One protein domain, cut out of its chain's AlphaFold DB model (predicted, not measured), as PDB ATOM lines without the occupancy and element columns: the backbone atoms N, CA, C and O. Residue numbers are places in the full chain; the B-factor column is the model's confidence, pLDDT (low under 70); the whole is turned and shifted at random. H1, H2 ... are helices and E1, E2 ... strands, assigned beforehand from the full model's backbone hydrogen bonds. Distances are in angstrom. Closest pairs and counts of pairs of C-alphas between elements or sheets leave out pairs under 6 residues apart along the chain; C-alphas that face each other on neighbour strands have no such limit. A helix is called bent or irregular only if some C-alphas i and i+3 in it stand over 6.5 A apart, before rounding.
ATOM      1  N   ILE A  77     217.968  90.534 143.437       49.44
ATOM      2  CA  ILE A  77     216.840  90.112 142.583       49.44
ATOM      3  C   ILE A  77     217.265  90.063 141.104       49.44
ATOM      4  O   ILE A  77     216.945  89.097 140.406       49.44
ATOM      5  N   ALA A  78     218.056  91.039 140.646       42.59
ATOM      6  CA  ALA A  78     218.597  91.070 139.285       42.59
ATOM      7  C   ALA A  78     219.581  89.917 138.994       42.59
ATOM      8  O   ALA A  78     219.633  89.418 137.871       42.59
ATOM      9  N   ARG A  79     220.336  89.443 139.996       44.81
ATOM     10  CA  ARG A  79     221.269  88.307 139.847       44.81
ATOM     11  C   ARG A  79     220.586  86.937 139.860       44.81
ATOM     12  O   ARG A  79     221.157  85.990 139.325       44.81
ATOM     13  N   ILE A  80     219.383  86.816 140.426       51.03
ATOM     14  CA  ILE A  80     218.617  85.557 140.396       51.03
ATOM     15  C   ILE A  80     217.949  85.362 139.018       51.03
ATOM     16  O   ILE A  80     217.825  84.227 138.565       51.03
ATOM     17  N   PHE A  81     217.602  86.444 138.305       45.69
ATOM     18  CA  PHE A  81     216.973  86.381 136.977       45.69
ATOM     19  C   PHE A  81     217.442  87.534 136.065       45.69
ATOM     20  O   PHE A  81     216.746  88.541 135.947       45.69
ATOM     21  N   PRO A  82     218.584  87.400 135.364       36.44
ATOM     22  CA  PRO A  82     219.249  88.546 134.743       36.44
ATOM     23  C   PRO A  82     218.596  89.106 133.469       36.44
ATOM     24  O   PRO A  82     219.182  89.975 132.836       36.44
ATOM     25  N   ASP A  83     217.412  88.648 133.055       43.47
ATOM     26  CA  ASP A  83     216.793  89.121 131.806       43.47
ATOM     27  C   ASP A  83     215.302  88.733 131.721       43.47
ATOM     28  O   ASP A  83     214.946  87.788 131.018       43.47
ATOM     29  N   GLY A  84     214.418  89.368 132.506       50.38
ATOM     30  CA  GLY A  84     212.954  89.171 132.403       50.38
ATOM     31  C   GLY A  84     212.469  87.721 132.568       50.38
ATOM     32  O   GLY A  84     211.404  87.356 132.072       50.38
ATOM     33  N   GLN A  85     213.275  86.873 133.218       54.62
ATOM     34  CA  GLN A  85     212.961  85.459 133.419       54.62
ATOM     35  C   GLN A  85     211.930  85.281 134.533       54.62
ATOM     36  O   GLN A  85     211.169  84.321 134.489       54.62
ATOM     37  N   SER A  86     211.835  86.201 135.499       64.88
ATOM     38  CA  SER A  86     210.809  86.104 136.536       64.88
ATOM     39  C   SER A  86     209.411  86.095 135.923       64.88
ATOM     40  O   SER A  86     208.632  85.236 136.291       64.88
ATOM     41  N   GLU A  87     209.081  86.909 134.925       79.81
ATOM     42  CA  GLU A  87     207.708  86.967 134.390       79.81
ATOM     43  C   GLU A  87     207.455  86.021 133.199       79.81
ATOM     44  O   GLU A  87     206.371  86.048 132.599       79.81
ATOM     45  N   ASP A  88     208.426  85.175 132.833       89.94
ATOM     46  CA  ASP A  88     208.244  84.173 131.782       89.94
ATOM     47  C   ASP A  88     207.313  83.055 132.267       89.94
ATOM     48  O   ASP A  88     207.636  82.257 133.146       89.94
ATOM     49  N   ILE A  89     206.149  82.956 131.625       91.62
ATOM     50  CA  ILE A  89     205.120  81.953 131.919       91.62
ATOM     51  C   ILE A  89     205.634  80.504 131.887       91.62
ATOM     52  O   ILE A  89     205.071  79.632 132.551       91.62
ATOM     53  N   GLY A  90     206.696  80.225 131.134       89.31
ATOM     54  CA  GLY A  90     207.314  78.909 131.062       89.31
ATOM     55  C   GLY A  90     207.887  78.439 132.392       89.31
ATOM     56  O   GLY A  90     207.852  77.239 132.661       89.31
ATOM     57  N   ASN A  91     208.293  79.364 133.261       85.94
ATOM     58  CA  ASN A  91     208.764  79.049 134.611       85.94
ATOM     59  C   ASN A  91     207.627  78.615 135.548       85.94
ATOM     60  O   ASN A  91     207.876  77.992 136.581       85.94
ATOM     61  N   PHE A  92     206.367  78.877 135.175       79.00
ATOM     62  CA  PHE A  92     205.195  78.372 135.890       79.00
ATOM     63  C   PHE A  92     204.838  76.931 135.512       79.00
ATOM     64  O   PHE A  92     204.287  76.175 136.317       79.00
ATOM     65  N   VAL A  93     205.113  76.542 134.267       79.75
ATOM     66  CA  VAL A  93     204.686  75.251 133.728       79.75
ATOM     67  C   VAL A  93     205.464  74.129 134.424       79.75
ATOM     68  O   VAL A  93     206.679  74.037 134.310       79.75
ATOM     69  N   ASN A  94     204.748  73.246 135.130       66.31
ATOM     70  CA  ASN A  94     205.296  72.121 135.909       66.31
ATOM     71  C   ASN A  94     206.182  72.504 137.113       66.31
ATOM     72  O   ASN A  94     206.866  71.635 137.652       66.31
ATOM     73  N   SER A  95     206.159  73.759 137.573       66.06
ATOM     74  CA  SER A  95     206.914  74.149 138.767       66.06
ATOM     75  C   SER A  95     206.112  73.883 140.043       66.06
ATOM     76  O   SER A  95     205.052  74.467 140.278       66.06
ATOM     77  N   SER A  96     206.619  72.983 140.885       57.97
ATOM     78  CA  SER A  96     206.063  72.682 142.211       57.97
ATOM     79  C   SER A  96     206.589  73.603 143.316       57.97
ATOM     80  O   SER A  96     206.124  73.504 144.447       57.97
ATOM     81  N   SER A  97     207.548  74.488 143.012       57.91
ATOM     82  CA  SER A  97     208.353  75.201 144.015       57.91
ATOM     83  C   SER A  97     208.384  76.719 143.805       57.91
ATOM     84  O   SER A  97     209.422  77.355 143.980       57.91
ATOM     85  N   ILE A  98     207.252  77.312 143.423       64.06
ATOM     86  CA  ILE A  98     207.123  78.773 143.325       64.06
ATOM     87  C   ILE A  98     206.797  79.327 144.712       64.06
ATOM     88  O   ILE A  98     205.678  79.154 145.206       64.06
ATOM     89  N   GLN A  99     207.777  79.990 145.332       59.50
ATOM     90  CA  GLN A  99     207.536  80.856 146.488       59.50
ATOM     91  C   GLN A  99     206.587  81.989 146.069       59.50
ATOM     92  O   GLN A  99     206.679  82.491 144.952       59.50
ATOM     93  N   ASP A 100     205.624  82.338 146.923       72.06
ATOM     94  CA  ASP A 100     204.584  83.338 146.634       72.06
ATOM     95  C   ASP A 100     203.819  83.104 145.323       72.06
ATOM     96  O   ASP A 100     203.551  84.020 144.540       72.06
ATOM     97  N   LYS A 101     203.396  81.851 145.111       83.00
ATOM     98  CA  LYS A 101     202.613  81.415 143.945       83.00
ATOM     99  C   LYS A 101     201.501  82.398 143.554       83.00
ATOM    100  O   LYS A 101     201.347  82.670 142.372       83.00
ATOM    101  N   GLN A 102     200.745  82.946 144.509       86.88
ATOM    102  CA  GLN A 102     199.655  83.884 144.210       86.88
ATOM    103  C   GLN A 102     200.154  85.203 143.603       86.88
ATOM    104  O   GLN A 102     199.598  85.656 142.603       86.88
ATOM    105  N   LYS A 103     201.221  85.798 144.152       86.62
ATOM    106  CA  LYS A 103     201.830  87.013 143.590       86.62
ATOM    107  C   LYS A 103     202.280  86.759 142.154       86.62
ATOM    108  O   LYS A 103     201.943  87.507 141.246       86.62
ATOM    109  N   TYR A 104     202.962  85.644 141.938       86.12
ATOM    110  CA  TYR A 104     203.457  85.268 140.623       86.12
ATOM    111  C   TYR A 104     202.331  85.013 139.602       86.12
ATOM    112  O   TYR A 104     202.385  85.476 138.464       86.12
ATOM    113  N   GLN A 105     201.264  84.315 140.017       90.06
ATOM    114  CA  GLN A 105     200.057  84.139 139.203       90.06
ATOM    115  C   GLN A 105     199.440  85.491 138.829       90.06
ATOM    116  O   GLN A 105     199.015  85.674 137.689       90.06
ATOM    117  N   TYR A 106     199.402  86.438 139.766       91.75
ATOM    118  CA  TYR A 106     198.893  87.785 139.520       91.75
ATOM    119  C   TYR A 106     199.741  88.534 138.483       91.75
ATOM    120  O   TYR A 106     199.188  89.074 137.518       91.75
ATOM    121  N   ASP A 107     201.065  88.486 138.629       90.31
ATOM    122  CA  ASP A 107     202.014  89.147 137.730       90.31
ATOM    123  C   ASP A 107     201.919  88.581 136.298       90.31
ATOM    124  O   ASP A 107     201.744  89.351 135.353       90.31
ATOM    125  N   ILE A 108     201.872  87.251 136.121       91.75
ATOM    126  CA  ILE A 108     201.673  86.610 134.800       91.75
ATOM    127  C   ILE A 108     200.370  87.049 134.128       91.75
ATOM    128  O   ILE A 108     200.304  87.218 132.908       91.75
ATOM    129  N   LEU A 109     199.284  87.174 134.890       93.75
ATOM    130  CA  LEU A 109     197.989  87.515 134.307       93.75
ATOM    131  C   LEU A 109     197.943  88.973 133.836       93.75
ATOM    132  O   LEU A 109     197.346  89.253 132.784       93.75
ATOM    133  N   ARG A 110     198.565  89.877 134.606       92.69
ATOM    134  CA  ARG A 110     198.508  91.330 134.406       92.69
ATOM    135  C   ARG A 110     199.602  91.853 133.477       92.69
ATOM    136  O   ARG A 110     199.305  92.689 132.630       92.69
ATOM    137  N   SER A 111     200.829  91.369 133.632       90.81
ATOM    138  CA  SER A 111     202.008  91.838 132.904       90.81
ATOM    139  C   SER A 111     202.968  90.676 132.611       90.81
ATOM    140  O   SER A 111     204.078  90.648 133.144       90.81
ATOM    141  N   PRO A 112     202.558  89.697 131.782       92.00
ATOM    142  CA  PRO A 112     203.443  88.602 131.410       92.00
ATOM    143  C   PRO A 112     204.642  89.118 130.611       92.00
ATOM    144  O   PRO A 112     204.523  90.095 129.859       92.00
ATOM    145  N   TYR A 113     205.761  88.394 130.688       93.50
ATOM    146  CA  TYR A 113     206.860  88.582 129.748       93.50
ATOM    147  C   TYR A 113     206.333  88.594 128.306       93.50
ATOM    148  O   TYR A 113     205.548  87.733 127.894       93.50
ATOM    149  N   THR A 114     206.781  89.579 127.534       92.06
ATOM    150  CA  THR A 114     206.454  89.712 126.118       92.06
ATOM    151  C   THR A 114     207.751  89.923 125.345       92.06
ATOM    152  O   THR A 114     208.481  90.870 125.644       92.06
ATOM    153  N   PRO A 115     208.065  89.078 124.349       93.62
ATOM    154  CA  PRO A 115     209.267  89.261 123.551       93.62
ATOM    155  C   PRO A 115     209.221  90.584 122.779       93.62
ATOM    156  O   PRO A 115     208.165  91.015 122.298       93.62
ATOM    157  N   SER A 116     210.395  91.202 122.621       93.31
ATOM    158  CA  SER A 116     210.570  92.400 121.795       93.31
ATOM    159  C   SER A 116     210.023  92.175 120.374       93.31
ATOM    160  O   SER A 116     210.176  91.075 119.835       93.31
ATOM    161  N   PRO A 117     209.462  93.199 119.704       92.12
ATOM    162  CA  PRO A 117     209.124  93.124 118.280       92.12
ATOM    163  C   PRO A 117     210.301  92.724 117.374       92.12
ATOM    164  O   PRO A 117     210.081  92.203 116.283       92.12
ATOM    165  N   THR A 118     211.542  92.950 117.821       94.62
ATOM    166  CA  THR A 118     212.780  92.579 117.113       94.62
ATOM    167  C   THR A 118     213.321  91.194 117.484       94.62
ATOM    168  O   THR A 118     214.390  90.813 117.014       94.62
ATOM    169  N   TYR A 119     212.615  90.436 118.327       95.56
ATOM    170  CA  TYR A 119     213.029  89.099 118.745       95.56
ATOM    171  C   TYR A 119     213.081  88.121 117.557       95.56
ATOM    172  O   TYR A 119     212.115  87.996 116.799       95.56
ATOM    173  N   ASP A 120     214.193  87.393 117.410       95.31
ATOM    174  CA  ASP A 120     214.382  86.439 116.311       95.31
ATOM    175  C   ASP A 120     213.806  85.051 116.638       95.31
ATOM    176  O   ASP A 120     214.510  84.128 117.047       95.31
ATOM    177  N   PHE A 121     212.508  84.879 116.379       96.38
ATOM    178  CA  PHE A 121     211.815  83.595 116.551       96.38
ATOM    179  C   PHE A 121     212.348  82.463 115.655       96.38
ATOM    180  O   PHE A 121     211.941  81.312 115.834       96.38
ATOM    181  N   LYS A 122     213.220  82.744 114.675       95.44
ATOM    182  CA  LYS A 122     213.824  81.699 113.834       95.44
ATOM    183  C   LYS A 122     214.878  80.890 114.589       95.44
ATOM    184  O   LYS A 122     215.071  79.732 114.247       95.44
ATOM    185  N   GLN A 123     215.503  81.458 115.625       95.25
ATOM    186  CA  GLN A 123     216.473  80.743 116.475       95.25
ATOM    187  C   GLN A 123     215.817  79.690 117.378       95.25
ATOM    188  O   GLN A 123     216.484  78.814 117.929       95.25
ATOM    189  N   ASP A 124     214.500  79.777 117.546       94.75
ATOM    190  CA  ASP A 124     213.734  78.922 118.449       94.75
ATOM    191  C   ASP A 124     213.046  77.756 117.747       94.75
ATOM    192  O   ASP A 124     212.346  76.966 118.383       94.75
ATOM    193  N   VAL A 125     213.241  77.627 116.435       93.88
ATOM    194  CA  VAL A 125     212.603  76.602 115.620       93.88
ATOM    195  C   VAL A 125     213.614  75.971 114.666       93.88
ATOM    196  O   VAL A 125     214.553  76.621 114.217       93.88
ATOM    197  N   ASP A 126     213.412  74.699 114.318       92.75
ATOM    198  CA  ASP A 126     214.218  74.057 113.277       92.75
ATOM    199  C   ASP A 126     214.122  74.842 111.949       92.75
ATOM    200  O   ASP A 126     213.019  75.274 111.595       92.75
ATOM    201  N   PRO A 127     215.202  74.940 111.146       89.81
ATOM    202  CA  PRO A 127     215.253  75.782 109.941       89.81
ATOM    203  C   PRO A 127     214.120  75.569 108.921       89.81
ATOM    204  O   PRO A 127     213.757  76.482 108.186       89.81
ATOM    205  N   ASN A 128     213.538  74.367 108.886       90.50
ATOM    206  CA  ASN A 128     212.484  73.979 107.941       90.50
ATOM    207  C   ASN A 128     211.059  74.137 108.496       90.50
ATOM    208  O   ASN A 128     210.084  73.750 107.847       90.50
ATOM    209  N   LYS A 129     210.912  74.651 109.717       93.31
ATOM    210  CA  LYS A 129     209.617  74.843 110.367       93.31
ATOM    211  C   LYS A 129     209.263  76.323 110.383       93.31
ATOM    212  O   LYS A 129     210.106  77.204 110.495       93.31
ATOM    213  N   ARG A 130     207.963  76.598 110.288       95.12
ATOM    214  CA  ARG A 130     207.443  77.960 110.428       95.12
ATOM    215  C   ARG A 130     207.759  78.464 111.844       95.12
ATOM    216  O   ARG A 130     207.382  77.750 112.768       95.12
ATOM    217  N   PRO A 131     208.377  79.644 112.025       96.75
ATOM    218  CA  PRO A 131     208.590  80.245 113.340       96.75
ATOM    219  C   PRO A 131     207.308  80.886 113.887       96.75
ATOM    220  O   PRO A 131     206.316  81.062 113.168       96.75
ATOM    221  N   PHE A 132     207.343  81.256 115.166       97.56
ATOM    222  CA  PHE A 132     206.304  82.080 115.773       97.56
ATOM    223  C   PHE A 132     206.255  83.467 115.113       97.56
ATOM    224  O   PHE A 132     207.274  83.986 114.658       97.56
ATOM    225  N   VAL A 133     205.069  84.075 115.050       96.69
ATOM    226  CA  VAL A 133     204.878  85.421 114.495       96.69
ATOM    227  C   VAL A 133     204.454  86.366 115.612       96.69
ATOM    228  O   VAL A 133     203.378  86.194 116.181       96.69
ATOM    229  N   HIS A 134     205.260  87.401 115.879       96.56
ATOM    230  CA  HIS A 134     205.033  88.377 116.960       96.56
ATOM    231  C   HIS A 134     203.608  88.948 116.981       96.56
ATOM    232  O   HIS A 134     202.969  88.984 118.029       96.56
ATOM    233  N   LYS A 135     203.058  89.278 115.803       96.44
ATOM    234  CA  LYS A 135     201.696  89.816 115.633       96.44
ATOM    235  C   LYS A 135     200.602  88.958 116.284       96.44
ATOM    236  O   LYS A 135     199.554  89.483 116.650       96.44
ATOM    237  N   TRP A 136     200.817  87.654 116.454       97.62
ATOM    238  CA  TRP A 136     199.846  86.791 117.127       97.62
ATOM    239  C   TRP A 136     199.617  87.177 118.591       97.62
ATOM    240  O   TRP A 136     198.505  86.991 119.074       97.62
ATOM    241  N   LEU A 137     200.608  87.769 119.263       96.50
ATOM    242  CA  LEU A 137     200.472  88.273 120.637       96.50
ATOM    243  C   LEU A 137     199.436  89.400 120.732       96.50
ATOM    244  O   LEU A 137     198.715  89.490 121.713       96.50
ATOM    245  N   GLN A 138     199.315  90.220 119.684       94.62
ATOM    246  CA  GLN A 138     198.311  91.287 119.599       94.62
ATOM    247  C   GLN A 138     196.938  90.772 119.148       94.62
ATOM    248  O   GLN A 138     195.924  91.421 119.372       94.62
ATOM    249  N   GLN A 139     196.898  89.630 118.459       96.50
ATOM    250  CA  GLN A 139     195.660  89.066 117.917       96.50
ATOM    251  C   GLN A 139     194.896  88.217 118.943       96.50
ATOM    252  O   GLN A 139     193.688  88.021 118.801       96.50
ATOM    253  N   TYR A 140     195.593  87.674 119.941       96.81
ATOM    254  CA  TYR A 140     195.029  86.773 120.938       96.81
ATOM    255  C   TYR A 140     195.440  87.225 122.345       96.81
ATOM    256  O   TYR A 140     196.515  86.868 122.810       96.81
ATOM    257  N   ASP A 141     194.558  87.924 123.066       95.31
ATOM    258  CA  ASP A 141     194.842  88.501 124.400       95.31
ATOM    259  C   ASP A 141     195.287  87.487 125.471       95.31
ATOM    260  O   ASP A 141     195.848  87.835 126.512       95.31
ATOM    261  N   TRP A 142     194.967  86.210 125.262       96.94
ATOM    262  CA  TRP A 142     195.343  85.119 126.154       96.94
ATOM    263  C   TRP A 142     196.726  84.533 125.855       96.94
ATOM    264  O   TRP A 142     197.236  83.756 126.668       96.94
ATOM    265  N   LEU A 143     197.288  84.838 124.685       97.62
ATOM    266  CA  LEU A 143     198.498  84.233 124.153       97.62
ATOM    267  C   LEU A 143     199.734  84.914 124.730       97.62
ATOM    268  O   LEU A 143     199.890  86.127 124.643       97.62
ATOM    269  N   VAL A 144     200.644  84.104 125.252       96.88
ATOM    270  CA  VAL A 144     201.957  84.542 125.721       96.88
ATOM    271  C   VAL A 144     203.013  83.645 125.090       96.88
ATOM    272  O   VAL A 144     202.787  82.447 124.901       96.88
ATOM    273  N   TYR A 145     204.159  84.218 124.739       96.75
ATOM    274  CA  TYR A 145     205.316  83.454 124.288       96.75
ATOM    275  C   TYR A 145     206.281  83.258 125.455       96.75
ATOM    276  O   TYR A 145     206.620  84.220 126.134       96.75
ATOM    277  N   SER A 146     206.730  82.025 125.670       95.19
ATOM    278  CA  SER A 146     207.800  81.719 126.619       95.19
ATOM    279  C   SER A 146     209.125  81.631 125.871       95.19
ATOM    280  O   SER A 146     209.264  80.790 124.979       95.19
ATOM    281  N   LYS A 147     210.095  82.471 126.250       93.56
ATOM    282  CA  LYS A 147     211.490  82.407 125.784       93.56
ATOM    283  C   LYS A 147     212.167  81.151 126.332       93.56
ATOM    284  O   LYS A 147     212.905  80.489 125.607       93.56
ATOM    285  N   VAL A 148     211.857  80.778 127.577       92.12
ATOM    286  CA  VAL A 148     212.412  79.581 128.237       92.12
ATOM    287  C   VAL A 148     211.960  78.293 127.543       92.12
ATOM    288  O   VAL A 148     212.776  77.429 127.230       92.12
ATOM    289  N   LEU A 149     210.660  78.167 127.264       92.94
ATOM    290  CA  LEU A 149     210.085  76.976 126.631       92.94
ATOM    291  C   LEU A 149     209.993  77.078 125.105       92.94
ATOM    292  O   LEU A 149     209.510  76.141 124.463       92.94
ATOM    293  N   LYS A 150     210.433  78.202 124.530       95.19
ATOM    294  CA  LYS A 150     210.472  78.463 123.086       95.19
ATOM    295  C   LYS A 150     209.137  78.200 122.397       95.19
ATOM    296  O   LYS A 150     209.058  77.562 121.344       95.19
ATOM    297  N   GLY A 151     208.049  78.673 122.998       95.75
ATOM    298  CA  GLY A 151     206.755  78.506 122.364       95.75
ATOM    299  C   GLY A 151     205.567  79.150 123.048       95.75
ATOM    300  O   GLY A 151     205.683  79.863 124.040       95.75
ATOM    301  N   ALA A 152     204.398  78.922 122.451       96.94
ATOM    302  CA  ALA A 152     203.195  79.673 122.766       96.94
ATOM    303  C   ALA A 152     202.352  78.996 123.852       96.94
ATOM    304  O   ALA A 152     202.054  77.802 123.771       96.94
ATOM    305  N   LEU A 153     201.914  79.769 124.834       96.62
ATOM    306  CA  LEU A 153     201.128  79.323 125.977       96.62
ATOM    307  C   LEU A 153     199.903  80.219 126.175       96.62
ATOM    308  O   LEU A 153     199.823  81.330 125.652       96.62
ATOM    309  N   CYS A 154     198.932  79.718 126.930       96.56
ATOM    310  CA  CYS A 154     197.765  80.470 127.357       96.56
ATOM    311  C   CYS A 154     197.909  80.861 128.824       96.56
ATOM    312  O   CYS A 154     197.864  79.989 129.692       96.56
ATOM    313  N   LYS A 155     198.002  82.163 129.114       95.56
ATOM    314  CA  LYS A 155     198.183  82.643 130.493       95.56
ATOM    315  C   LYS A 155     197.083  82.192 131.444       95.56
ATOM    316  O   LYS A 155     197.374  81.716 132.534       95.56
ATOM    317  N   TYR A 156     195.829  82.234 131.001       95.81
ATOM    318  CA  TYR A 156     194.695  81.829 131.831       95.81
ATOM    319  C   TYR A 156     194.711  80.330 132.128       95.81
ATOM    320  O   TYR A 156     194.575  79.930 133.278       95.81
ATOM    321  N   CYS A 157     194.911  79.502 131.102       93.62
ATOM    322  CA  CYS A 157     194.859  78.051 131.249       93.62
ATOM    323  C   CYS A 157     196.102  77.483 131.943       93.62
ATOM    324  O   CYS A 157     196.016  76.437 132.569       93.62
ATOM    325  N   VAL A 158     197.264  78.132 131.828       92.06
ATOM    326  CA  VAL A 158     198.465  77.737 132.580       92.06
ATOM    327  C   VAL A 158     198.294  78.053 134.064       92.06
ATOM    328  O   VAL A 158     198.587  77.206 134.903       92.06
ATOM    329  N   VAL A 159     197.785  79.246 134.391       91.81
ATOM    330  CA  VAL A 159     197.592  79.685 135.781       91.81
ATOM    331  C   VAL A 159     196.438  78.941 136.462       91.81
ATOM    332  O   VAL A 159     196.564  78.550 137.625       91.81
ATOM    333  N   PHE A 160     195.340  78.713 135.737       91.38
ATOM    334  CA  PHE A 160     194.161  77.968 136.184       91.38
ATOM    335  C   PHE A 160     193.916  76.768 135.265       91.38
ATOM    336  O   PHE A 160     193.009  76.806 134.433       91.38
ATOM    337  N   PRO A 161     194.710  75.695 135.391       87.19
ATOM    338  CA  PRO A 161     194.557  74.530 134.538       87.19
ATOM    339  C   PRO A 161     193.185  73.876 134.732       87.19
ATOM    340  O   PRO A 161     192.684  73.803 135.861       87.19
ATOM    341  N   PRO A 162     192.562  73.377 133.648       82.25
ATOM    342  CA  PRO A 162     191.337  72.612 133.769       82.25
ATOM    343  C   PRO A 162     191.575  71.343 134.579       82.25
ATOM    344  O   PRO A 162     192.604  70.674 134.449       82.25
ATOM    345  N   VAL A 163     190.577  70.991 135.381       76.44
ATOM    346  CA  VAL A 163     190.543  69.703 136.067       76.44
ATOM    347  C   VAL A 163     190.236  68.643 135.016       76.44
ATOM    348  O   VAL A 163     189.121  68.578 134.498       76.44
ATOM    349  N   VAL A 164     191.232  67.837 134.663       69.69
ATOM    350  CA  VAL A 164     191.027  66.694 133.773       69.69
ATOM    351  C   VAL A 164     190.481  65.518 134.569       69.69
ATOM    352  O   VAL A 164     191.086  65.071 135.543       69.69
ATOM    353  N   THR A 165     189.329  65.003 134.154       57.97
ATOM    354  CA  THR A 165     188.856  63.686 134.584       57.97
ATOM    355  C   THR A 165     189.609  62.616 133.782       57.97
ATOM    356  O   THR A 165     189.993  62.847 132.629       57.97
ATOM    357  N   HIS A 166     189.912  61.486 134.432       50.97
ATOM    358  CA  HIS A 166     190.819  60.427 133.966       50.97
ATOM    359  C   HIS A 166     190.824  60.208 132.436       50.97
ATOM    360  O   HIS A 166     189.794  59.917 131.836       50.97
ATOM    361  N   GLY A 167     192.008  60.312 131.818       53.19
ATOM    362  CA  GLY A 167     192.249  59.962 130.408       53.19
ATOM    363  C   GLY A 167     192.297  61.130 129.414       53.19
ATOM    364  O   GLY A 167     192.697  60.924 128.271       53.19
ATOM    365  N   SER A 168     191.956  62.357 129.821       58.50
ATOM    366  CA  SER A 168     192.084  63.537 128.954       58.50
ATOM    367  C   SER A 168     193.466  64.191 129.097       58.50
ATOM    368  O   SER A 168     193.862  64.651 130.165       58.50
ATOM    369  N   THR A 169     194.243  64.225 128.012       55.91
ATOM    370  CA  THR A 169     195.518  64.956 127.983       55.91
ATOM    371  C   THR A 169     195.241  66.453 127.900       55.91
ATOM    372  O   THR A 169     194.713  66.908 126.882       55.91
ATOM    373  N   LEU A 170     195.648  67.238 128.908       64.44
ATOM    374  CA  LEU A 170     195.824  68.683 128.723       64.44
ATOM    375  C   LEU A 170     196.849  68.867 127.600       64.44
ATOM    376  O   LEU A 170     198.027  68.552 127.769       64.44
ATOM    377  N   GLY A 171     196.377  69.279 126.428       73.44
ATOM    378  CA  GLY A 171     197.130  69.223 125.182       73.44
ATOM    379  C   GLY A 171     197.232  70.600 124.545       73.44
ATOM    380  O   GLY A 171     196.214  71.186 124.201       73.44
ATOM    381  N   ALA A 172     198.472  71.065 124.359       86.06
ATOM    382  CA  ALA A 172     198.867  72.340 123.753       86.06
ATOM    383  C   ALA A 172     198.426  73.620 124.494       86.06
ATOM    384  O   ALA A 172     197.327  73.719 125.026       86.06
ATOM    385  N   PHE A 173     199.312  74.621 124.503       93.31
ATOM    386  CA  PHE A 173     199.166  75.924 125.170       93.31
ATOM    387  C   PHE A 173     199.103  75.901 126.708       93.31
ATOM    388  O   PHE A 173     199.138  76.966 127.312       93.31
ATOM    389  N   ILE A 174     199.004  74.731 127.345       91.19
ATOM    390  CA  ILE A 174     198.840  74.604 128.802       91.19
ATOM    391  C   ILE A 174     200.049  73.904 129.423       91.19
ATOM    392  O   ILE A 174     200.985  74.541 129.881       91.19
ATOM    393  N   THR A 175     200.059  72.573 129.397       87.44
ATOM    394  CA  THR A 175     201.146  71.745 129.949       87.44
ATOM    395  C   THR A 175     202.382  71.734 129.060       87.44
ATOM    396  O   THR A 175     203.479  71.415 129.510       87.44
ATOM    397  N   ARG A 176     202.194  72.030 127.771       90.88
ATOM    398  CA  ARG A 176     203.242  72.081 126.760       90.88
ATOM    399  C   ARG A 176     203.039  73.315 125.890       90.88
ATOM    400  O   ARG A 176     201.899  73.555 125.465       90.88
ATOM    401  N   PRO A 177     204.116  74.046 125.568       94.19
ATOM    402  CA  PRO A 177     204.040  75.138 124.617       94.19
ATOM    403  C   PRO A 177     203.564  74.615 123.259       94.19
ATOM    404  O   PRO A 177     203.919  73.520 122.810       94.19
ATOM    405  N   PHE A 178     202.736  75.400 122.585       95.75
ATOM    406  CA  PHE A 178     202.366  75.140 121.209       95.75
ATOM    407  C   PHE A 178     203.466  75.650 120.277       95.75
ATOM    408  O   PHE A 178     203.785  76.840 120.266       95.75
ATOM    409  N   ILE A 179     204.009  74.728 119.479       95.12
ATOM    410  CA  ILE A 179     205.128  74.965 118.550       95.12
ATOM    411  C   ILE A 179     204.797  74.585 117.095       95.12
ATOM    412  O   ILE A 179     205.590  74.798 116.183       95.12
ATOM    413  N   LYS A 180     203.614  74.002 116.836       94.62
ATOM    414  CA  LYS A 180     203.190  73.568 115.490       94.62
ATOM    415  C   LYS A 180     202.548  74.724 114.719       94.62
ATOM    416  O   LYS A 180     201.359  74.712 114.413       94.62
ATOM    417  N   TYR A 181     203.347  75.733 114.390       96.38
ATOM    418  CA  TYR A 181     202.856  77.021 113.892       96.38
ATOM    419  C   TYR A 181     202.194  77.006 112.507       96.38
ATOM    420  O   TYR A 181     201.538  77.978 112.131       96.38
ATOM    421  N   ARG A 182     202.298  75.901 111.756       95.25
ATOM    422  CA  ARG A 182     201.540  75.698 110.511       95.25
ATOM    423  C   ARG A 182     200.029  75.792 110.743       95.25
ATOM    424  O   ARG A 182     199.350  76.465 109.977       95.25
ATOM    425  N   ASP A 183     199.546  75.207 111.837       94.62
ATOM    426  CA  ASP A 183     198.116  75.107 112.157       94.62
ATOM    427  C   ASP A 183     197.704  76.090 113.263       94.62
ATOM    428  O   ASP A 183     196.681  75.907 113.925       94.62
ATOM    429  N   PHE A 184     198.516  77.133 113.488       96.25
ATOM    430  CA  PHE A 184     198.392  78.014 114.647       96.25
ATOM    431  C   PHE A 184     196.993  78.611 114.793       96.25
ATOM    432  O   PHE A 184     196.376  78.439 115.834       96.25
ATOM    433  N   HIS A 185     196.460  79.263 113.756       96.88
ATOM    434  CA  HIS A 185     195.160  79.937 113.849       96.88
ATOM    435  C   HIS A 185     194.004  78.969 114.118       96.88
ATOM    436  O   HIS A 185     193.123  79.278 114.922       96.88
ATOM    437  N   THR A 186     194.020  77.791 113.492       96.81
ATOM    438  CA  THR A 186     193.023  76.740 113.728       96.81
ATOM    439  C   THR A 186     193.077  76.276 115.180       96.81
ATOM    440  O   THR A 186     192.059  76.265 115.870       96.81
ATOM    441  N   GLN A 187     194.277  75.975 115.679       96.00
ATOM    442  CA  GLN A 187     194.475  75.499 117.046       96.00
ATOM    443  C   GLN A 187     194.186  76.583 118.091       96.00
ATOM    444  O   GLN A 187     193.553  76.292 119.103       96.00
ATOM    445  N   ALA A 188     194.567  77.832 117.827       96.62
ATOM    446  CA  ALA A 188     194.275  78.980 118.678       96.62
ATOM    447  C   ALA A 188     192.765  79.240 118.772       96.62
ATOM    448  O   ALA A 188     192.248  79.446 119.867       96.62
ATOM    449  N   LYS A 189     192.035  79.157 117.649       96.25
ATOM    450  CA  LYS A 189     190.570  79.302 117.623       96.25
ATOM    451  C   LYS A 189     189.867  78.158 118.357       96.25
ATOM    452  O   LYS A 189     188.923  78.393 119.108       96.25
ATOM    453  N   ASN A 190     190.324  76.922 118.160       94.50
ATOM    454  CA  ASN A 190     189.792  75.765 118.882       94.50
ATOM    455  C   ASN A 190     190.025  75.909 120.393       94.50
ATOM    456  O   ASN A 190     189.106  75.694 121.182       94.50
ATOM    457  N   HIS A 191     191.225  76.345 120.789       94.56
ATOM    458  CA  HIS A 191     191.572  76.604 122.183       94.56
ATOM    459  C   HIS A 191     190.681  77.690 122.799       94.56
ATOM    460  O   HIS A 191     190.036  77.437 123.818       94.56
ATOM    461  N   SER A 192     190.576  78.860 122.157       95.00
ATOM    462  CA  SER A 192     189.802  79.997 122.678       95.00
ATOM    463  C   SER A 192     188.306  79.698 122.809       95.00
ATOM    464  O   SER A 192     187.625  80.255 123.667       95.00
ATOM    465  N   ASN A 193     187.778  78.803 121.970       94.50
ATOM    466  CA  ASN A 193     186.367  78.419 122.001       94.50
ATOM    467  C   ASN A 193     186.052  77.302 123.003       94.50
ATOM    468  O   ASN A 193     184.873  77.080 123.300       94.50
ATOM    469  N   SER A 194     187.072  76.619 123.530       92.50
ATOM    470  CA  SER A 194     186.895  75.517 124.476       92.50
ATOM    471  C   SER A 194     186.244  75.975 125.787       92.50
ATOM    472  O   SER A 194     186.428  77.105 126.245       92.50
ATOM    473  N   ALA A 195     185.484  75.077 126.421       91.69
ATOM    474  CA  ALA A 195     184.846  75.352 127.710       91.69
ATOM    475  C   ALA A 195     185.884  75.625 128.812       91.69
ATOM    476  O   ALA A 195     185.725  76.553 129.600       91.69
ATOM    477  N   TRP A 196     186.980  74.864 128.814       89.44
ATOM    478  CA  TRP A 196     188.068  75.007 129.778       89.44
ATOM    479  C   TRP A 196     188.742  76.373 129.714       89.44
ATOM    480  O   TRP A 196     189.016  76.962 130.754       89.44
ATOM    481  N   HIS A 197     188.967  76.908 128.513       94.25
ATOM    482  CA  HIS A 197     189.531  78.244 128.356       94.25
ATOM    483  C   HIS A 197     188.613  79.322 128.946       94.25
ATOM    484  O   HIS A 197     189.067  80.187 129.695       94.25
ATOM    485  N   LYS A 198     187.305  79.238 128.668       95.31
ATOM    486  CA  LYS A 198     186.305  80.176 129.203       95.31
ATOM    487  C   LYS A 198     186.232  80.122 130.731       95.31
ATOM    488  O   LYS A 198     186.237  81.168 131.373       95.31
ATOM    489  N   ASP A 199     186.226  78.922 131.307       94.00
ATOM    490  CA  ASP A 199     186.271  78.717 132.761       94.00
ATOM    491  C   ASP A 199     187.570  79.276 133.371       94.00
ATOM    492  O   ASP A 199     187.535  80.015 134.356       94.00
ATOM    493  N   SER A 200     188.713  79.038 132.723       94.25
ATOM    494  CA  SER A 200     190.013  79.577 133.151       94.25
ATOM    495  C   SER A 200     190.025  81.109 133.155       94.25
ATOM    496  O   SER A 200     190.553  81.716 134.088       94.25
ATOM    497  N   ILE A 201     189.401  81.759 132.162       96.31
ATOM    498  CA  ILE A 201     189.231  83.222 132.135       96.31
ATOM    499  C   ILE A 201     188.396  83.697 133.329       96.31
ATOM    500  O   ILE A 201     188.774  84.671 133.979       96.31
ATOM    501  N   ILE A 202     187.273  83.038 133.630       96.06
ATOM    502  CA  ILE A 202     186.394  83.427 134.747       96.06
ATOM    503  C   ILE A 202     187.151  83.337 136.075       96.06
ATOM    504  O   ILE A 202     187.128  84.279 136.868       96.06
ATOM    505  N   ARG A 203     187.872  82.233 136.295       95.06
ATOM    506  CA  ARG A 203     188.718  82.046 137.483       95.06
ATOM    507  C   ARG A 203     189.801  83.115 137.574       95.06
ATOM    508  O   ARG A 203     189.984  83.694 138.639       95.06
ATOM    509  N   SER A 204     190.435  83.438 136.449       95.12
ATOM    510  CA  SER A 204     191.461  84.483 136.378       95.12
ATOM    511  C   SER A 204     190.925  85.861 136.735       95.12
ATOM    512  O   SER A 204     191.555  86.568 137.512       95.12
ATOM    513  N   LYS A 205     189.753  86.240 136.213       95.44
ATOM    514  CA  LYS A 205     189.125  87.532 136.526       95.44
ATOM    515  C   LYS A 205     188.791  87.645 138.010       95.44
ATOM    516  O   LYS A 205     189.236  88.585 138.654       95.44
ATOM    517  N   ASN A 206     188.111  86.635 138.561       94.62
ATOM    518  CA  ASN A 206     187.795  86.590 139.990       94.62
ATOM    519  C   ASN A 206     189.058  86.691 140.855       94.62
ATOM    520  O   ASN A 206     189.067  87.411 141.847       94.62
ATOM    521  N   PHE A 207     190.123  85.986 140.473       94.44
ATOM    522  CA  PHE A 207     191.395  86.039 141.181       94.44
ATOM    523  C   PHE A 207     192.029  87.435 141.139       94.44
ATOM    524  O   PHE A 207     192.423  87.950 142.180       94.44
ATOM    525  N   ILE A 208     192.089  88.071 139.964       94.38
ATOM    526  CA  ILE A 208     192.620  89.436 139.823       94.38
ATOM    527  C   ILE A 208     191.806  90.424 140.666       94.38
ATOM    528  O   ILE A 208     192.396  91.293 141.307       94.38
ATOM    529  N   ASP A 209     190.479  90.300 140.686       93.69
ATOM    530  CA  ASP A 209     189.606  91.190 141.459       93.69
ATOM    531  C   ASP A 209     189.846  91.053 142.967       93.69
ATOM    532  O   ASP A 209     189.945  92.067 143.657       93.69
ATOM    533  N   VAL A 210     190.021  89.825 143.466       91.69
ATOM    534  CA  VAL A 210     190.376  89.581 144.875       91.69
ATOM    535  C   VAL A 210     191.764  90.141 145.195       91.69
ATOM    536  O   VAL A 210     191.913  90.927 146.123       91.69
ATOM    537  N   MET A 211     192.772  89.829 144.379       90.81
ATOM    538  CA  MET A 211     194.155  90.284 144.598       90.81
ATOM    539  C   MET A 211     194.334  91.804 144.461       90.81
ATOM    540  O   MET A 211     195.300  92.361 144.973       90.81
ATOM    541  N   SER A 212     193.428  92.485 143.754       89.94
ATOM    542  CA  SER A 212     193.421  93.949 143.627       89.94
ATOM    543  C   SER A 212     192.475  94.646 144.609       89.94
ATOM    544  O   SER A 212     192.210  95.835 144.435       89.94
ATOM    545  N   ASN A 213     191.969  93.930 145.622       84.56
ATOM    546  CA  ASN A 213     191.014  94.422 146.622       84.56
ATOM    547  C   ASN A 213     189.717  95.003 146.024       84.56
ATOM    548  O   ASN A 213     189.021  95.783 146.668       84.56
ATOM    549  N   LYS A 214     189.366  94.619 144.791       80.31
ATOM    550  CA  LYS A 214     188.081  94.977 144.166       80.31
ATOM    551  C   LYS A 214     186.943  94.086 144.652       80.31
ATOM    552  O   LYS A 214     185.777  94.445 144.518       80.31
ATOM    553  N   LYS A 215     187.280  92.910 145.181       83.75
ATOM    554  CA  LYS A 215     186.349  91.942 145.756       83.75
ATOM    555  C   LYS A 215     186.966  91.339 147.012       83.75
ATOM    556  O   LYS A 215     188.162  91.075 147.035       83.75
ATOM    557  N   LEU A 216     186.146  91.088 148.028       77.25
ATOM    558  CA  LEU A 216     186.587  90.377 149.225       77.25
ATOM    559  C   LEU A 216     186.893  88.913 148.905       77.25
ATOM    560  O   LEU A 216     186.191  88.271 148.113       77.25
ATOM    561  N   ASP A 217     187.924  88.376 149.550       86.44
ATOM    562  CA  ASP A 217     188.122  86.934 149.591       86.44
ATOM    563  C   ASP A 217     187.013  86.250 150.422       86.44
ATOM    564  O   ASP A 217     186.227  86.889 151.128       86.44
ATOM    565  N   ILE A 218     186.932  84.922 150.321       81.50
ATOM    566  CA  ILE A 218     185.865  84.137 150.956       81.50
ATOM    567  C   ILE A 218     185.929  84.206 152.491       81.50
ATOM    568  O   ILE A 218     184.880  84.245 153.131       81.50
ATOM    569  N   LEU A 219     187.122  84.208 153.088       81.69
ATOM    570  CA  LEU A 219     187.289  84.242 154.545       81.69
ATOM    571  C   LEU A 219     186.868  85.602 155.098       81.69
ATOM    572  O   LEU A 219     186.076  85.659 156.039       81.69
ATOM    573  N   SER A 220     187.309  86.674 154.441       84.44
ATOM    574  CA  SER A 220     186.928  88.049 154.759       84.44
ATOM    575  C   SER A 220     185.408  88.243 154.684       84.44
ATOM    576  O   SER A 220     184.807  88.803 155.600       84.44
ATOM    577  N   LEU A 221     184.755  87.690 153.655       83.81
ATOM    578  CA  LEU A 221     183.295  87.749 153.513       83.81
ATOM    579  C   LEU A 221     182.556  86.996 154.636       83.81
ATOM    580  O   LEU A 221     181.526  87.455 155.135       83.81
ATOM    581  N   ILE A 222     183.067  85.829 155.041       87.25
ATOM    582  CA  ILE A 222     182.495  85.053 156.151       87.25
ATOM    583  C   ILE A 222     182.620  85.830 157.464       87.25
ATOM    584  O   ILE A 222     181.673  85.854 158.257       87.25
ATOM    585  N   ASP A 223     183.769  86.456 157.703       90.44
ATOM    586  CA  ASP A 223     184.003  87.213 158.926       90.44
ATOM    587  C   ASP A 223     183.144  88.478 158.988       90.44
ATOM    588  O   ASP A 223     182.529  88.720 160.029       90.44
ATOM    589  N   GLU A 224     182.964  89.209 157.883       89.31
ATOM    590  CA  GLU A 224     181.976  90.295 157.809       89.31
ATOM    591  C   GLU A 224     180.564  89.809 158.156       89.31
ATOM    592  O   GLU A 224     179.887  90.407 158.996       89.31
ATOM    593  N   GLY A 225     180.141  88.675 157.589       87.88
ATOM    594  CA  GLY A 225     178.842  88.077 157.898       87.88
ATOM    595  C   GLY A 225     178.676  87.752 159.386       87.88
ATOM    596  O   GLY A 225     177.629  88.030 159.978       87.88
ATOM    597  N   LYS A 226     179.715  87.215 160.038       92.00
ATOM    598  CA  LYS A 226     179.699  86.978 161.493       92.00
ATOM    599  C   LYS A 226     179.576  88.286 162.274       92.00
ATOM    600  O   LYS A 226     178.783  88.342 163.215       92.00
ATOM    601  N   GLN A 227     180.323  89.323 161.895       90.19
ATOM    602  CA  GLN A 227     180.277  90.617 162.583       90.19
ATOM    603  C   GLN A 227     178.899  91.277 162.461       90.19
ATOM    604  O   GLN A 227     178.367  91.763 163.463       90.19
ATOM    605  N   ILE A 228     178.279  91.218 161.278       92.12
ATOM    606  CA  ILE A 228     176.909  91.700 161.048       92.12
ATOM    607  C   ILE A 228     175.928  90.963 161.969       92.12
ATOM    608  O   ILE A 228     175.189  91.605 162.718       92.12
ATOM    609  N   ASN A 229     175.986  89.629 162.009       90.94
ATOM    610  CA  ASN A 229     175.111  88.821 162.864       90.94
ATOM    611  C   ASN A 229     175.272  89.154 164.358       90.94
ATOM    612  O   ASN A 229     174.289  89.265 165.093       90.94
ATOM    613  N   VAL A 230     176.509  89.340 164.827       91.94
ATOM    614  CA  VAL A 230     176.780  89.738 166.218       91.94
ATOM    615  C   VAL A 230     176.205  91.125 166.508       91.94
ATOM    616  O   VAL A 230     175.575  91.315 167.552       91.94
ATOM    617  N   ALA A 231     176.385  92.086 165.601       90.94
ATOM    618  CA  ALA A 231     175.855  93.438 165.755       90.94
ATOM    619  C   ALA A 231     174.316  93.453 165.790       90.94
ATOM    620  O   ALA A 231     173.726  94.127 166.636       90.94
ATOM    621  N   GLU A 232     173.658  92.672 164.934       92.31
ATOM    622  CA  GLU A 232     172.200  92.527 164.941       92.31
ATOM    623  C   GLU A 232     171.679  91.882 166.229       92.31
ATOM    624  O   GLU A 232     170.704  92.365 166.809       92.31
ATOM    625  N   ASN A 233     172.347  90.838 166.723       90.00
ATOM    626  CA  ASN A 233     171.975  90.190 167.982       90.00
ATOM    627  C   ASN A 233     172.116  91.139 169.180       90.00
ATOM    628  O   ASN A 233     171.257  91.152 170.064       90.00
ATOM    629  N   ARG A 234     173.158  91.984 169.189       92.00
ATOM    630  CA  ARG A 234     173.323  93.042 170.201       92.00
ATOM    631  C   ARG A 234     172.183  94.063 170.140       92.00
ATOM    632  O   ARG A 234     171.641  94.404 171.187       92.00
ATOM    633  N   LYS A 235     171.773  94.495 168.939       90.75
ATOM    634  CA  LYS A 235     170.632  95.412 168.755       90.75
ATOM    635  C   LYS A 235     169.324  94.795 169.251       90.75
ATOM    636  O   LYS A 235     168.631  95.418 170.045       90.75
ATOM    637  N   LYS A 236     169.006  93.559 168.855       87.44
ATOM    638  CA  LYS A 236     167.770  92.868 169.280       87.44
ATOM    639  C   LYS A 236     167.668  92.742 170.800       87.44
ATOM    640  O   LYS A 236     166.599  92.972 171.350       87.44
ATOM    641  N   LYS A 237     168.781  92.435 171.475       80.94
ATOM    642  CA  LYS A 237     168.827  92.347 172.941       80.94
ATOM    643  C   LYS A 237     168.628  93.706 173.623       80.94
ATOM    644  O   LYS A 237     168.079  93.751 174.715       80.94
ATOM    645  N   PHE A 238     169.061  94.796 172.990       74.75
ATOM    646  CA  PHE A 238     168.884  96.152 173.511       74.75
ATOM    647  C   PHE A 238     167.425  96.632 173.442       74.75
ATOM    648  O   PHE A 238     166.979  97.318 174.347       74.75
ATOM    649  N   PHE A 239     166.662  96.233 172.419       67.62
ATOM    650  CA  PHE A 239     165.244  96.607 172.266       67.62
ATOM    651  C   PHE A 239     164.255  95.728 173.064       67.62
ATOM    652  O   PHE A 239     163.048  95.884 172.911       67.62
ATOM    653  N   GLN A 240     164.741  94.782 173.872       59.75
ATOM    654  CA  GLN A 240     163.919  93.882 174.701       59.75
ATOM    655  C   GLN A 240     164.030  94.175 176.212       59.75
ATOM    656  O   GLN A 240     163.556  93.374 177.019       59.75
TER     657      GLN A 240
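Overview. This is residues 77 to 240 of the 241 residues of the protein "uncharacterized protein LOC114330939" of Diabrotica virgifera virgifera (western corn rootworm) (UniProt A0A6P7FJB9). A body of mostly short helices and long loops is gathered about a small two-strand hairpin, E1 and E2, and one long helix, H8, leads away from it as an arm whose residues 225 to 240 stick out. H2, H5 and H7 form a cluster beyond the end of E2, H6 runs near E2, and H3 and H4 lie toward the other end of the body. The printed part has 164 residues, with eight named helices and two named strands in the order H1 H2 H3 H4 E1 E2 H5 H6 H7 H8; the sheet, order E1 - E2, is antiparallel and the class is mostly helix. The whole is loose, with a radius of gyration of the C-alphas of 21.1 A, and spans 85 by 40 by 29 A, the arm making much of the length.

Arrangement. E1, residues 143 to 146, and E2, residues 151 to 154, form a hairpin, antiparallel at 138 degrees, with N 144 and O 153 at 2.9 A and N 153 and O 144 at 2.8 A, within hydrogen-bond range. The closest C-alphas of H4, residues 136 to 139, and E1 are those of Leu 137 and Leu 143, 5.7 A apart. H6, residues 181 to 193, and E2 are near each other, with 7 pairs of C-alphas within 10 A. H5, residues 155 to 159, touches H7, residues 195 to 211, closest at the C-alphas of Tyr 156 and Ser 200, 5.4 A. H2, residues 101 to 110, touches H5, closest at the C-alphas of Gln 105 and Val 159, 6.1 A. H2 also touches H7, with residues 204 to 211 of H7 alone, closest at the C-alphas of Tyr 106 and Ile 208, 6.5 A, about perpendicular at 73 degrees. H6 and H7 are close but not clearly touching, closest at the C-alphas of His 191 and His 197, 6.7 A. H1, residues 77 to 80, H3, residues 121 to 124, and H8, residues 218 to 238, touch no helix. Every O i to N i+4 pair is within hydrogen-bond range in H2, H5, H7 and H8, and 7 of 9 are in H6; H1, H3 and H4 are too short for such a pair.

Along the chain. E1 begins at C-alpha 143, (198.498, 84.233, 124.153). H8 measures 30.7 A and ends at C-alpha 238, (168.884, 96.152, 173.511); H7 measures 24.4 A, H6 18.4 A and H2 14.4 A. H6 is irregular, with C-alphas 182 and 185 8.4 A apart. H1 begins at C-alpha 77, (216.840, 90.112, 142.583).

Size, cuts and confidence. The two C-alphas farthest apart are those of Asn 128 and Gln 240, 84.9 A. The printed part has no cut. The links H1 to H2, H3 to H4 and H5 to H6 are long. Mean pLDDT of the printed part is 86.1; residues 77 to 86, 94 to 99, 164 to 170 and 239 to 240 are under 70.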